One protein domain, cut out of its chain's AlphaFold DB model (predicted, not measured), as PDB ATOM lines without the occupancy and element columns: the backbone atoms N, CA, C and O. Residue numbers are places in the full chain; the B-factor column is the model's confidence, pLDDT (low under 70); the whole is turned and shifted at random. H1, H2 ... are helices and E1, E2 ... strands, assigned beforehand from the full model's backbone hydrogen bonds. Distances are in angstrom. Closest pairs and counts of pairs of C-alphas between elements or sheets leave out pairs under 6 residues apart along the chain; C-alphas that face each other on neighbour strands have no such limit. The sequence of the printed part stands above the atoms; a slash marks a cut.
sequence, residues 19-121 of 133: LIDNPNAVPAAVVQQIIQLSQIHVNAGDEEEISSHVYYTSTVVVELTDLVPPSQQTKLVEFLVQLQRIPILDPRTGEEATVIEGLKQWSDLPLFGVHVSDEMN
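What this domain is: This is residues 19 to 121 of the 133 residues of an uncharacterized protein of Aspergillus ibericus CBS 121593 (UniProt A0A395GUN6). Three helices, H1, H2 and H3, form an up-and-down bundle, each running against the one before, and H4 crosses H2. Strand E1 packs on H2 near Ser 51. The 103 printed residues, with H1, H2, H3, E1, H4 in order, are mostly helix and compact: radius of gyration of the C-alphas 13.8 A, spans 42 by 34 by 19 A.

How they stand to each other: Start at H1, residues 27 to 44; its residues 37 to 42 alone touch residues 47 to 53 of H2, residues 47 to 67, a hairpin at a shallow tilt of 22 degrees, closest C-alphas His 41 and Ile 50, 5.5 A. H3, residues 70 to 83, touches H1 at 41 degrees, steep, closest C-alphas Pro 27 and Phe 79, 4.9 A. H4, residues 110 to 119, touches H2, closest C-alphas Ser 58 and Phe 112, 4.7 A. O i to N i+4 pairs are within hydrogen-bond range throughout H1, H2 and H4, and 7 of 10 in H3.

Where its parts are: Find C-alpha 27 at (66.103, 13.876, -157.907); H1 runs 26.0 A, H2 30.3 A, H3 20.3 A. E1 is residues 98 to 100; H4 ends at C-alpha 119, (52.987, 4.696, -139.693).

The domain as a whole: The printed part has no cut; the link from H3 to E1 is long; no printed residue is under 70 in pLDDT.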
ATOM      1  N   LEU A  19      59.987  10.259-160.043       94.88
ATOM      2  CA  LEU A  19      61.183   9.518-159.612       94.88
ATOM      3  C   LEU A  19      61.060   8.003-159.793       94.88
ATOM      4  O   LEU A  19      62.081   7.320-159.929       94.88
ATOM      5  N   ILE A  20      59.827   7.502-159.779       93.56
ATOM      6  CA  ILE A  20      59.476   6.088-159.870       93.56
ATOM      7  C   ILE A  20      59.090   5.736-161.305       93.56
ATOM      8  O   ILE A  20      59.645   4.803-161.888       93.56
ATOM      9  N   ASP A  21      58.188   6.521-161.890       92.81
ATOM     10  CA  ASP A  21      57.585   6.238-163.191       92.81
ATOM     11  C   ASP A  21      58.561   6.492-164.353       92.81
ATOM     12  O   ASP A  21      58.471   5.845-165.399       92.81
ATOM     13  N   ASN A  22      59.540   7.388-164.168       93.19
ATOM     14  CA  ASN A  22      60.566   7.687-165.160       93.19
ATOM     15  C   ASN A  22      61.969   7.249-164.684       93.19
ATOM     16  O   ASN A  22      62.598   7.897-163.839       93.19
ATOM     17  N   PRO A  23      62.561   6.205-165.299       88.81
ATOM     18  CA  PRO A  23      63.908   5.741-164.966       88.81
ATOM     19  C   PRO A  23      64.995   6.816-165.097       88.81
ATOM     20  O   PRO A  23      65.982   6.771-164.361       88.81
ATOM     21  N   ASN A  24      64.801   7.799-165.979       92.69
ATOM     22  CA  ASN A  24      65.745   8.888-166.234       92.69
ATOM     23  C   ASN A  24      65.492  10.126-165.364       92.69
ATOM     24  O   ASN A  24      66.237  11.101-165.474       92.69
ATOM     25  N   ALA A  25      64.461  10.116-164.514       93.94
ATOM     26  CA  ALA A  25      64.210  11.212-163.595       93.94
ATOM     27  C   ALA A  25      65.390  11.398-162.639       93.94
ATOM     28  O   ALA A  25      65.903  10.432-162.056       93.94
ATOM     29  N   VAL A  26      65.790  12.660-162.481       95.00
ATOM     30  CA  VAL A  26      66.892  13.096-161.624       95.00
ATOM     31  C   VAL A  26      66.299  13.763-160.378       95.00
ATOM     32  O   VAL A  26      65.579  14.752-160.535       95.00
ATOM     33  N   PRO A  27      66.627  13.303-159.152       96.00
ATOM     34  CA  PRO A  27      66.103  13.876-157.907       96.00
ATOM     35  C   PRO A  27      66.217  15.398-157.814       96.00
ATOM     36  O   PRO A  27      65.252  16.059-157.447       96.00
ATOM     37  N   ALA A  28      67.337  15.972-158.260       96.88
ATOM     38  CA  ALA A  28      67.547  17.418-158.260       96.88
ATOM     39  C   ALA A  28      66.469  18.191-159.042       96.88
ATOM     40  O   ALA A  28      66.052  19.264-158.616       96.88
ATOM     41  N   ALA A  29      65.987  17.656-160.169       97.31
ATOM     42  CA  ALA A  29      64.951  18.312-160.968       97.31
ATOM     43  C   ALA A  29      63.577  18.268-160.280       97.31
ATOM     44  O   ALA A  29      62.793  19.208-160.393       97.31
ATOM     45  N   VAL A  30      63.293  17.189-159.550       98.00
ATOM     46  CA  VAL A  30      62.070  17.040-158.749       98.00
ATOM     47  C   VAL A  30      62.117  17.966-157.533       98.00
ATOM     48  O   VAL A  30      61.148  18.675-157.271       98.00
ATOM     49  N   VAL A  31      63.271  18.066-156.859       98.31
ATOM     50  CA  VAL A  31      63.492  19.035-155.772       98.31
ATOM     51  C   VAL A  31      63.216  20.458-156.242       98.31
ATOM     52  O   VAL A  31      62.480  21.176-155.579       98.31
ATOM     53  N   GLN A  32      63.737  20.867-157.403       98.12
ATOM     54  CA  GLN A  32      63.493  22.218-157.919       98.12
ATOM     55  C   GLN A  32      62.001  22.519-158.127       98.12
ATOM     56  O   GLN A  32      61.568  23.631-157.847       98.12
ATOM     57  N   GLN A  33      61.207  21.540-158.566       98.25
ATOM     58  CA  GLN A  33      59.761  21.721-158.730       98.25
ATOM     59  C   GLN A  33      59.039  21.874-157.383       98.25
ATOM     60  O   GLN A  33      58.187  22.748-157.247       98.25
ATOM     61  N   ILE A  34      59.416  21.090-156.367       98.19
ATOM     62  CA  ILE A  34      58.866  21.227-155.007       98.19
ATOM     63  C   ILE A  34      59.257  22.571-154.381       98.19
ATOM     64  O   ILE A  34      58.412  23.257-153.816       98.19
ATOM     65  N   ILE A  35      60.505  23.008-154.556       97.88
ATOM     66  CA  ILE A  35      60.973  24.322-154.092       97.88
ATOM     67  C   ILE A  35      60.206  25.463-154.772       97.88
ATOM     68  O   ILE A  35      59.836  26.435-154.116       97.88
ATOM     69  N   GLN A  36      59.918  25.347-156.070       97.88
ATOM     70  CA  GLN A  36      59.104  26.334-156.784       97.88
ATOM     71  C   GLN A  36      57.684  26.423-156.217       97.88
ATOM     72  O   GLN A  36      57.205  27.532-155.985       97.88
ATOM     73  N   LEU A  37      57.034  25.285-155.949       97.19
ATOM     74  CA  LEU A  37      55.723  25.260-155.293       97.19
ATOM     75  C   LEU A  37      55.784  25.880-153.896       97.19
ATOM     76  O   LEU A  37      54.989  26.762-153.585       97.19
ATOM     77  N   SER A  38      56.789  25.514-153.097       96.81
ATOM     78  CA  SER A  38      57.007  26.104-151.773       96.81
ATOM     79  C   SER A  38      57.087  27.625-151.841       96.81
ATOM     80  O   SER A  38      56.405  28.315-151.089       96.81
ATOM     81  N   GLN A  39      57.869  28.162-152.781       96.62
ATOM     82  CA  GLN A  39      58.012  29.604-152.933       96.62
ATOM     83  C   GLN A  39      56.705  30.272-153.381       96.62
ATOM     84  O   GLN A  39      56.428  31.386-152.951       96.62
ATOM     85  N   ILE A  40      55.885  29.615-154.212       96.69
ATOM     86  CA  ILE A  40      54.558  30.125-154.598       96.69
ATOM     87  C   ILE A  40      53.668  30.275-153.360       96.69
ATOM     88  O   ILE A  40      53.126  31.359-153.141       96.69
ATOM     89  N   HIS A  41      53.558  29.229-152.538       95.50
ATOM     90  CA  HIS A  41      52.712  29.240-151.341       95.50
ATOM     91  C   HIS A  41      53.215  30.244-150.292       95.50
ATOM     92  O   HIS A  41      52.442  31.054-149.781       95.50
ATOM     93  N   VAL A  42      54.529  30.277-150.046       95.50
ATOM     94  CA  VAL A  42      55.160  31.226-149.114       95.50
ATOM     95  C   VAL A  42      55.001  32.674-149.580       95.50
ATOM     96  O   VAL A  42      54.654  33.539-148.781       95.50
ATOM     97  N   ASN A  43      55.178  32.954-150.874       95.38
ATOM     98  CA  ASN A  43      54.984  34.302-151.414       95.38
ATOM     99  C   ASN A  43      53.519  34.754-151.359       95.38
ATOM    100  O   ASN A  43      53.261  35.948-151.216       95.38
ATOM    101  N   ALA A  44      52.570  33.823-151.494       95.31
ATOM    102  CA  ALA A  44      51.147  34.105-151.329       95.31
ATOM    103  C   ALA A  44      50.771  34.369-149.860       95.31
ATOM    104  O   ALA A  44      49.765  35.028-149.602       95.31
ATOM    105  N   GLY A  45      51.588  33.896-148.910       91.94
ATOM    106  CA  GLY A  45      51.317  33.996-147.478       91.94
ATOM    107  C   GLY A  45      50.147  33.120-147.026       91.94
ATOM    108  O   GLY A  45      49.487  33.462-146.049       91.94
ATOM    109  N   ASP A  46      49.872  32.035-147.753       91.31
ATOM    110  CA  ASP A  46      48.780  31.103-147.472       91.31
ATOM    111  C   ASP A  46      49.275  29.967-146.565       91.31
ATOM    112  O   ASP A  46      49.864  28.988-147.024       91.31
ATOM    113  N   GLU A  47      49.085  30.125-145.255       90.19
ATOM    114  CA  GLU A  47      49.559  29.171-144.242       90.19
ATOM    115  C   GLU A  47      48.916  27.778-144.375       90.19
ATOM    116  O   GLU A  47      49.569  26.768-144.090       90.19
ATOM    117  N   GLU A  48      47.665  27.706-144.841       90.81
ATOM    118  CA  GLU A  48      46.954  26.441-145.052       90.81
ATOM    119  C   GLU A  48      47.547  25.678-146.239       90.81
ATOM    120  O   GLU A  48      47.825  24.478-146.131       90.81
ATOM    121  N   GLU A  49      47.814  26.367-147.349       92.62
ATOM    122  CA  GLU A  49      48.445  25.751-148.516       92.62
ATOM    123  C   GLU A  49      49.923  25.417-148.274       92.62
ATOM    124  O   GLU A  49      50.378  24.367-148.719       92.62
ATOM    125  N   ILE A  50      50.670  26.219-147.502       92.94
ATOM    126  CA  ILE A  50      52.032  25.850-147.065       92.94
ATOM    127  C   ILE A  50      51.984  24.538-146.276       92.94
ATOM    128  O   ILE A  50      52.720  23.598-146.581       92.94
ATOM    129  N   SER A  51      51.096  24.450-145.285       91.12
ATOM    130  CA  SER A  51      50.962  23.255-144.446       91.12
ATOM    131  C   SER A  51      50.542  22.032-145.252       91.12
ATOM    132  O   SER A  51      51.144  20.963-145.124       91.12
ATOM    133  N   SER A  52      49.568  22.204-146.145       91.94
ATOM    134  CA  SER A  52      49.115  21.162-147.065       91.94
ATOM    135  C   SER A  52      50.249  20.689-147.975       91.94
ATOM    136  O   SER A  52      50.503  19.489-148.059       91.94
ATOM    137  N   HIS A  53      50.982  21.607-148.605       94.75
ATOM    138  CA  HIS A  53      52.094  21.301-149.507       94.75
ATOM    139  C   HIS A  53      53.165  20.426-148.834       94.75
ATOM    140  O   HIS A  53      53.618  19.422-149.396       94.75
ATOM    141  N   VAL A  54      53.540  20.762-147.596       94.56
ATOM    142  CA  VAL A  54      54.514  19.984-146.814       94.56
ATOM    143  C   VAL A  54      53.960  18.623-146.425       94.56
ATOM    144  O   VAL A  54      54.679  17.623-146.515       94.56
ATOM    145  N   TYR A  55      52.692  18.576-146.018       92.06
ATOM    146  CA  TYR A  55      52.016  17.341-145.642       92.06
ATOM    147  C   TYR A  55      51.965  16.358-146.815       92.06
ATOM    148  O   TYR A  55      52.432  15.225-146.681       92.06
ATOM    149  N   TYR A  56      51.475  16.789-147.982       93.25
ATOM    150  CA  TYR A  56      51.369  15.933-149.166       93.25
ATOM    151  C   TYR A  56      52.745  15.505-149.675       93.25
ATOM    152  O   TYR A  56      52.942  14.325-149.950       93.25
ATOM    153  N   THR A  57      53.726  16.413-149.715       95.62
ATOM    154  CA  THR A  57      55.109  16.059-150.081       95.62
ATOM    155  C   THR A  57      55.658  14.958-149.173       95.62
ATOM    156  O   THR A  57      56.189  13.963-149.658       95.62
ATOM    157  N   SER A  58      55.502  15.109-147.855       93.81
ATOM    158  CA  SER A  58      56.007  14.144-146.873       93.81
ATOM    159  C   SER A  58      55.293  12.795-146.975       93.81
ATOM    160  O   SER A  58      55.945  11.752-147.002       93.81
ATOM    161  N   THR A  59      53.965  12.826-147.092       90.94
ATOM    162  CA  THR A  59      53.112  11.634-147.181       90.94
ATOM    163  C   THR A  59      53.426  10.827-148.437       90.94
ATOM    164  O   THR A  59      53.694   9.635-148.347       90.94
ATOM    165  N   VAL A  60      53.500  11.473-149.608       92.88
ATOM    166  CA  VAL A  60      53.800  10.790-150.878       92.88
ATOM    167  C   VAL A  60      55.141  10.070-150.823       92.88
ATOM    168  O   VAL A  60      55.259   8.964-151.346       92.88
ATOM    169  N   VAL A  61      56.163  10.673-150.209       94.12
ATOM    170  CA  VAL A  61      57.474  10.024-150.121       94.12
ATOM    171  C   VAL A  61      57.395   8.738-149.302       94.12
ATOM    172  O   VAL A  61      57.910   7.719-149.757       94.12
ATOM    173  N   VAL A  62      56.739   8.764-148.139       91.31
ATOM    174  CA  VAL A  62      56.585   7.573-147.286       91.31
ATOM    175  C   VAL A  62      55.713   6.518-147.970       91.31
ATOM    176  O   VAL A  62      56.138   5.372-148.100       91.31
ATOM    177  N   GLU A  63      54.558   6.898-148.516       88.88
ATOM    178  CA  GLU A  63      53.686   5.950-149.220       88.88
ATOM    179  C   GLU A  63      54.402   5.289-150.407       88.88
ATOM    180  O   GLU A  63      54.295   4.080-150.617       88.88
ATOM    181  N   LEU A  64      55.183   6.047-151.185       90.88
ATOM    182  CA  LEU A  64      55.948   5.471-152.287       90.88
ATOM    183  C   LEU A  64      57.050   4.534-151.797       90.88
ATOM    184  O   LEU A  64      57.314   3.547-152.480       90.88
ATOM    185  N   THR A  65      57.671   4.783-150.637       89.50
ATOM    186  CA  THR A  65      58.671   3.846-150.103       89.50
ATOM    187  C   THR A  65      58.093   2.459-149.827       89.50
ATOM    188  O   THR A  65      58.785   1.476-150.091       89.50
ATOM    189  N   ASP A  66      56.825   2.362-149.423       86.81
ATOM    190  CA  ASP A  66      56.150   1.077-149.192       86.81
ATOM    191  C   ASP A  66      55.725   0.370-150.486       86.81
ATOM    192  O   ASP A  66      55.593  -0.857-150.526       86.81
ATOM    193  N   LEU A  67      55.516   1.126-151.566       88.31
ATOM    194  CA  LEU A  67      55.012   0.595-152.835       88.31
ATOM    195  C   LEU A  67      56.115   0.145-153.798       88.31
ATOM    196  O   LEU A  67      55.860  -0.680-154.679       88.31
ATOM    197  N   VAL A  68      57.325   0.693-153.674       89.19
ATOM    198  CA  VAL A  68      58.405   0.480-154.648       89.19
ATOM    199  C   VAL A  68      59.485  -0.465-154.119       89.19
ATOM    200  O   VAL A  68      59.767  -0.493-152.920       89.19
ATOM    201  N   PRO A  69      60.149  -1.247-154.994       90.56
ATOM    202  CA  PRO A  69      61.240  -2.112-154.567       90.56
ATOM    203  C   PRO A  69      62.422  -1.293-154.016       90.56
ATOM    204  O   PRO A  69      62.655  -0.169-154.472       90.56
ATOM    205  N   PRO A  70      63.261  -1.871-153.130       90.25
ATOM    206  CA  PRO A  70      64.399  -1.169-152.527       90.25
ATOM    207  C   PRO A  70      65.351  -0.503-153.531       90.25
ATOM    208  O   PRO A  70      65.919   0.547-153.250       90.25
ATOM    209  N   SER A  71      65.498  -1.071-154.734       87.94
ATOM    210  CA  SER A  71      66.328  -0.503-155.805       87.94
ATOM    211  C   SER A  71      65.842   0.856-156.323       87.94
ATOM    212  O   SER A  71      66.627   1.580-156.930       87.94
ATOM    213  N   GLN A  72      64.573   1.206-156.100       87.31
ATOM    214  CA  GLN A  72      63.976   2.486-156.492       87.31
ATOM    215  C   GLN A  72      63.864   3.471-155.316       87.31
ATOM    216  O   GLN A  72      63.831   4.680-155.541       87.31
ATOM    217  N   GLN A  73      63.898   2.987-154.068       93.38
ATOM    218  CA  GLN A  73      63.813   3.828-152.867       93.38
ATOM    219  C   GLN A  73      64.990   4.810-152.736       93.38
ATOM    220  O   GLN A  73      64.813   5.911-152.216       93.38
ATOM    221  N   THR A  74      66.176   4.476-153.259       93.62
ATOM    222  CA  THR A  74      67.356   5.362-153.214       93.62
ATOM    223  C   THR A  74      67.070   6.750-153.792       93.62
ATOM    224  O   THR A  74      67.500   7.745-153.217       93.62
ATOM    225  N   LYS A  75      66.290   6.847-154.878       94.25
ATOM    226  CA  LYS A  75      65.937   8.143-155.480       94.25
ATOM    227  C   LYS A  75      65.054   8.997-154.565       94.25
ATOM    228  O   LYS A  75      65.201  10.216-154.560       94.25
ATOM    229  N   LEU A  76      64.168   8.370-153.787       95.62
ATOM    230  CA  LEU A  76      63.312   9.050-152.808       95.62
ATOM    231  C   LEU A  76      64.144   9.593-151.636       95.62
ATOM    232  O   LEU A  76      63.960  10.734-151.216       95.62
ATOM    233  N   VAL A  77      65.122   8.812-151.164       94.81
ATOM    234  CA  VAL A  77      66.066   9.253-150.124       94.81
ATOM    235  C   VAL A  77      66.938  10.405-150.627       94.81
ATOM    236  O   VAL A  77      67.085  11.414-149.942       94.81
ATOM    237  N   GLU A  78      67.490  10.294-151.838       96.38
ATOM    238  CA  GLU A  78      68.275  11.369-152.455       96.38
ATOM    239  C   GLU A  78      67.459  12.654-152.623       96.38
ATOM    240  O   GLU A  78      67.986  13.741-152.385       96.38
ATOM    241  N   PHE A  79      66.184  12.533-153.001       97.50
ATOM    242  CA  PHE A  79      65.249  13.651-153.070       97.50
ATOM    243  C   PHE A  79      65.089  14.338-151.706       97.50
ATOM    244  O   PHE A  79      65.316  15.544-151.625       97.50
ATOM    245  N   LEU A  80      64.793  13.596-150.631       95.94
ATOM    246  CA  LEU A  80      64.639  14.166-149.283       95.94
ATOM    247  C   LEU A  80      65.913  14.856-148.791       95.94
ATOM    248  O   LEU A  80      65.858  15.981-148.300       95.94
ATOM    249  N   VAL A  81      67.071  14.208-148.958       96.62
ATOM    250  CA  VAL A  81      68.370  14.760-148.534       96.62
ATOM    251  C   VAL A  81      68.689  16.058-149.274       96.62
ATOM    252  O   VAL A  81      69.282  16.971-148.701       96.62
ATOM    253  N   GLN A  82      68.333  16.148-150.555       97.69
ATOM    254  CA  GLN A  82      68.522  17.368-151.332       97.69
ATOM    255  C   GLN A  82      67.510  18.450-150.947       97.69
ATOM    256  O   GLN A  82      67.911  19.601-150.791       97.69
ATOM    257  N   LEU A  83      66.239  18.090-150.743       97.38
ATOM    258  CA  LEU A  83      65.180  19.010-150.327       97.38
ATOM    259  C   LEU A  83      65.500  19.665-148.975       97.38
ATOM    260  O   LEU A  83      65.434  20.884-148.854       97.38
ATOM    261  N   GLN A  84      65.954  18.874-148.000       96.56
ATOM    262  CA  GLN A  84      66.328  19.343-146.661       96.56
ATOM    263  C   GLN A  84      67.430  20.419-146.671       96.56
ATOM    264  O   GLN A  84      67.556  21.205-145.740       96.56
ATOM    265  N   ARG A  85      68.266  20.465-147.714       96.69
ATOM    266  CA  ARG A  85      69.398  21.404-147.799       96.69
ATOM    267  C   ARG A  85      69.026  22.768-148.368       96.69
ATOM    268  O   ARG A  85      69.893  23.642-148.407       96.69
ATOM    269  N   ILE A  86      67.800  22.942-148.858       95.94
ATOM    270  CA  ILE A  86      67.371  24.170-149.525       95.94
ATOM    271  C   ILE A  86      66.373  24.902-148.621       95.94
ATOM    272  O   ILE A  86      65.199  24.529-148.581       95.94
ATOM    273  N   PRO A  87      66.813  25.953-147.906       94.62
ATOM    274  CA  PRO A  87      65.911  26.766-147.107       94.62
ATOM    275  C   PRO A  87      64.965  27.565-148.012       94.62
ATOM    276  O   PRO A  87      65.392  28.145-149.013       94.62
ATOM    277  N   ILE A  88      63.689  27.630-147.632       95.62
ATOM    278  CA  ILE A  88      62.706  28.530-148.245       95.62
ATOM    279  C   ILE A  88      62.605  29.761-147.364       95.62
ATOM    280  O   ILE A  88      62.289  29.634-146.185       95.62
ATOM    281  N   LEU A  89      62.883  30.937-147.920       95.19
ATOM    282  CA  LEU A  89      62.799  32.193-147.181       95.19
ATOM    283  C   LEU A  89      61.440  32.851-147.410       95.19
ATOM    284  O   LEU A  89      61.000  32.995-148.556       95.19
ATOM    285  N   ASP A  90      60.809  33.289-146.324       93.38
ATOM    286  CA  ASP A  90      59.644  34.160-146.392       93.38
ATOM    287  C   ASP A  90      60.099  35.568-146.805       93.38
ATOM    288  O   ASP A  90      60.869  36.206-146.080       93.38
ATOM    289  N   PRO A  91      59.646  36.101-147.955       92.88
ATOM    290  CA  PRO A  91      60.079  37.414-148.426       92.88
ATOM    291  C   PRO A  91      59.652  38.565-147.502       92.88
ATOM    292  O   PRO A  91      60.195  39.664-147.612       92.88
ATOM    293  N   ARG A  92      58.675  38.346-146.611       92.44
ATOM    294  CA  ARG A  92      58.154  39.360-145.683       92.44
ATOM    295  C   ARG A  92      59.039  39.518-144.450       92.44
ATOM    296  O   ARG A  92      59.157  40.629-143.939       92.44
ATOM    297  N   THR A  93      59.640  38.429-143.974       92.06
ATOM    298  CA  THR A  93      60.448  38.405-142.741       92.06
ATOM    299  C   THR A  93      61.941  38.225-143.017       92.06
ATOM    300  O   THR A  93      62.767  38.646-142.212       92.06
ATOM    301  N   GLY A  94      62.301  37.636-144.160       92.88
ATOM    302  CA  GLY A  94      63.663  37.202-144.477       92.88
ATOM    303  C   GLY A  94      64.099  35.942-143.721       92.88
ATOM    304  O   GLY A  94      65.244  35.516-143.870       92.88
ATOM    305  N   GLU A  95      63.213  35.351-142.918       93.88
ATOM    306  CA  GLU A  95      63.463  34.135-142.146       93.88
ATOM    307  C   GLU A  95      63.035  32.887-142.928       93.88
ATOM    308  O   GLU A  95      62.311  32.973-143.921       93.88
ATOM    309  N   GLU A  96      63.490  31.709-142.494       94.44
ATOM    310  CA  GLU A  96      63.023  30.452-143.083       94.44
ATOM    311  C   GLU A  96      61.532  30.237-142.800       94.44
ATOM    312  O   GLU A  96      61.080  30.377-141.663       94.44
ATOM    313  N   ALA A  97      60.781  29.856-143.832       93.06
ATOM    314  CA  ALA A  97      59.380  29.502-143.709       93.06
ATOM    315  C   ALA A  97      59.218  28.311-142.756       93.06
ATOM    316  O   ALA A  97      59.941  27.309-142.836       93.06
ATOM    317  N   THR A  98      58.250  28.428-141.852       91.69
ATOM    318  CA  THR A  98      57.911  27.392-140.876       91.69
ATOM    319  C   THR A  98      56.537  26.817-141.185       91.69
ATOM    320  O   THR A  98      55.701  27.477-141.795       91.69
ATOM    321  N   VAL A  99      56.329  25.557-140.811       87.44
ATOM    322  CA  VAL A  99      55.057  24.838-141.026       87.44
ATOM    323  C   VAL A  99      54.376  24.448-139.712       87.44
ATOM    324  O   VAL A  99      53.165  24.281-139.639       87.44
ATOM    325  N   ILE A 100      55.166  24.334-138.652       80.94
ATOM    326  CA  ILE A 100      54.737  24.218-137.260       80.94
ATOM    327  C   ILE A 100      55.549  25.270-136.505       80.94
ATOM    328  O   ILE A 100      56.657  25.594-136.932       80.94
ATOM    329  N   GLU A 101      55.021  25.812-135.406       80.94
ATOM    330  CA  GLU A 101      55.697  26.840-134.607       80.94
ATOM    331  C   GLU A 101      57.173  26.479-134.341       80.94
ATOM    332  O   GLU A 101      57.488  25.515-133.643       80.94
ATOM    333  N   GLY A 102      58.082  27.243-134.957       81.56
ATOM    334  CA  GLY A 102      59.531  27.074-134.828       81.56
ATOM    335  C   GLY A 102      60.173  25.956-135.662       81.56
ATOM    336  O   GLY A 102      61.397  25.850-135.632       81.56
ATOM    337  N   LEU A 103      59.408  25.156-136.414       88.69
ATOM    338  CA  LEU A 103      59.935  24.086-137.273       88.69
ATOM    339  C   LEU A 103      59.940  24.500-138.744       88.69
ATOM    340  O   LEU A 103      58.898  24.792-139.341       88.69
ATOM    341  N   LYS A 104      61.134  24.486-139.335       93.06
ATOM    342  CA  LYS A 104      61.392  24.886-140.718       93.06
ATOM    343  C   LYS A 104      60.786  23.887-141.686       93.06
ATOM    344  O   LYS A 104      60.899  22.677-141.502       93.06
ATOM    345  N   GLN A 105      60.209  24.416-142.759       90.50
ATOM    346  CA  GLN A 105      59.431  23.672-143.741       90.50
ATOM    347  C   GLN A 105      60.117  22.381-144.225       90.50
ATOM    348  O   GLN A 105      59.534  21.301-144.148       90.50
ATOM    349  N   TRP A 106      61.366  22.494-144.692       94.81
ATOM    350  CA  TRP A 106      62.129  21.371-145.251       94.81
ATOM    351  C   TRP A 106      63.378  21.026-144.455       94.81
ATOM    352  O   TRP A 106      63.695  19.850-144.325       94.81
ATOM    353  N   SER A 107      64.070  22.022-143.899       93.69
ATOM    354  CA  SER A 107      65.332  21.831-143.173       93.69
ATOM    355  C   SER A 107      65.191  20.866-141.988       93.69
ATOM    356  O   SER A 107      66.077  20.043-141.746       93.69
ATOM    357  N   ASP A 108      64.045  20.909-141.306       91.31
ATOM    358  CA  ASP A 108      63.768  20.056-140.148       91.31
ATOM    359  C   ASP A 108      62.959  18.797-140.513       91.31
ATOM    360  O   ASP A 108      62.794  17.914-139.673       91.31
ATOM    361  N   LEU A 109      62.459  18.699-141.757       90.44
ATOM    362  CA  LEU A 109      61.544  17.649-142.235       90.44
ATOM    363  C   LEU A 109      60.423  17.293-141.226       90.44
ATOM    364  O   LEU A 109      60.177  16.110-140.964       90.44
ATOM    365  N   PRO A 110      59.722  18.283-140.638       86.56
ATOM    366  CA  PRO A 110      58.901  18.052-139.454       86.56
ATOM    367  C   PRO A 110      57.738  17.092-139.722       86.56
ATOM    368  O   PRO A 110      57.552  16.131-138.976       86.56
ATOM    369  N   LEU A 111      56.999  17.291-140.822       88.38
ATOM    370  CA  LEU A 111      55.848  16.446-141.158       88.38
ATOM    371  C   LEU A 111      56.243  15.067-141.696       88.38
ATOM    372  O   LEU A 111      55.486  14.119-141.522       88.38
ATOM    373  N   PHE A 112      57.438  14.919-142.275       88.88
ATOM    374  CA  PHE A 112      57.974  13.598-142.612       88.88
ATOM    375  C   PHE A 112      58.226  12.778-141.344       88.88
ATOM    376  O   PHE A 112      57.812  11.625-141.267       88.88
ATOM    377  N   GLY A 113      58.839  13.385-140.321       85.00
ATOM    378  CA  GLY A 113      59.064  12.729-139.034       85.00
ATOM    379  C   GLY A 113      57.765  12.339-138.322       85.00
ATOM    380  O   GLY A 113      57.677  11.228-137.799       85.00
ATOM    381  N   VAL A 114      56.756  13.220-138.338       84.06
ATOM    382  CA  VAL A 114      55.412  12.916-137.811       84.06
ATOM    383  C   VAL A 114      54.819  11.715-138.543       84.06
ATOM    384  O   VAL A 114      54.456  10.732-137.908       84.06
ATOM    385  N   HIS A 115      54.809  11.747-139.875       83.56
ATOM    386  CA  HIS A 115      54.160  10.710-140.665       83.56
ATOM    387  C   HIS A 115      54.846   9.339-140.540       83.56
ATOM    388  O   HIS A 115      54.172   8.332-140.354       83.56
ATOM    389  N   VAL A 116      56.184   9.288-140.537       85.75
ATOM    390  CA  VAL A 116      56.922   8.039-140.266       85.75
ATOM    391  C   VAL A 116      56.622   7.507-138.863       85.75
ATOM    392  O   VAL A 116      56.497   6.297-138.683       85.75
ATOM    393  N   SER A 117      56.507   8.388-137.867       84.31
ATOM    394  CA  SER A 117      56.209   7.969-136.493       84.31
ATOM    395  C   SER A 117      54.804   7.388-136.380       84.31
ATOM    396  O   SER A 117      54.639   6.342-135.756       84.31
ATOM    397  N   ASP A 118      53.825   8.007-137.040       83.06
ATOM    398  CA  ASP A 118      52.449   7.513-137.094       83.06
ATOM    399  C   ASP A 118      52.370   6.136-137.777       83.06
ATOM    400  O   ASP A 118      51.803   5.202-137.207       83.06
ATOM    401  N   GLU A 119      52.990   5.970-138.951       81.19
ATOM    402  CA  GLU A 119      52.987   4.696-139.693       81.19
ATOM    403  C   GLU A 119      53.709   3.571-138.932       81.19
ATOM    404  O   GLU A 119      53.280   2.415-138.934       81.19
ATOM    405  N   MET A 120      54.791   3.898-138.220       81.81
ATOM    406  CA  MET A 120      55.548   2.928-137.423       81.81
ATOM    407  C   MET A 120      55.009   2.746-135.995       81.81
ATOM    408  O   MET A 120      55.568   1.949-135.236       81.81
ATOM    409  N   ASN A 121      53.938   3.456-135.621       81.75
ATOM    410  CA  ASN A 121      53.391   3.501-134.263       81.75
ATOM    411  C   ASN A 121      54.482   3.785-133.203       81.75
ATOM    412  O   ASN A 121      54.596   3.093-132.186       81.75
TER     413      ASN A 121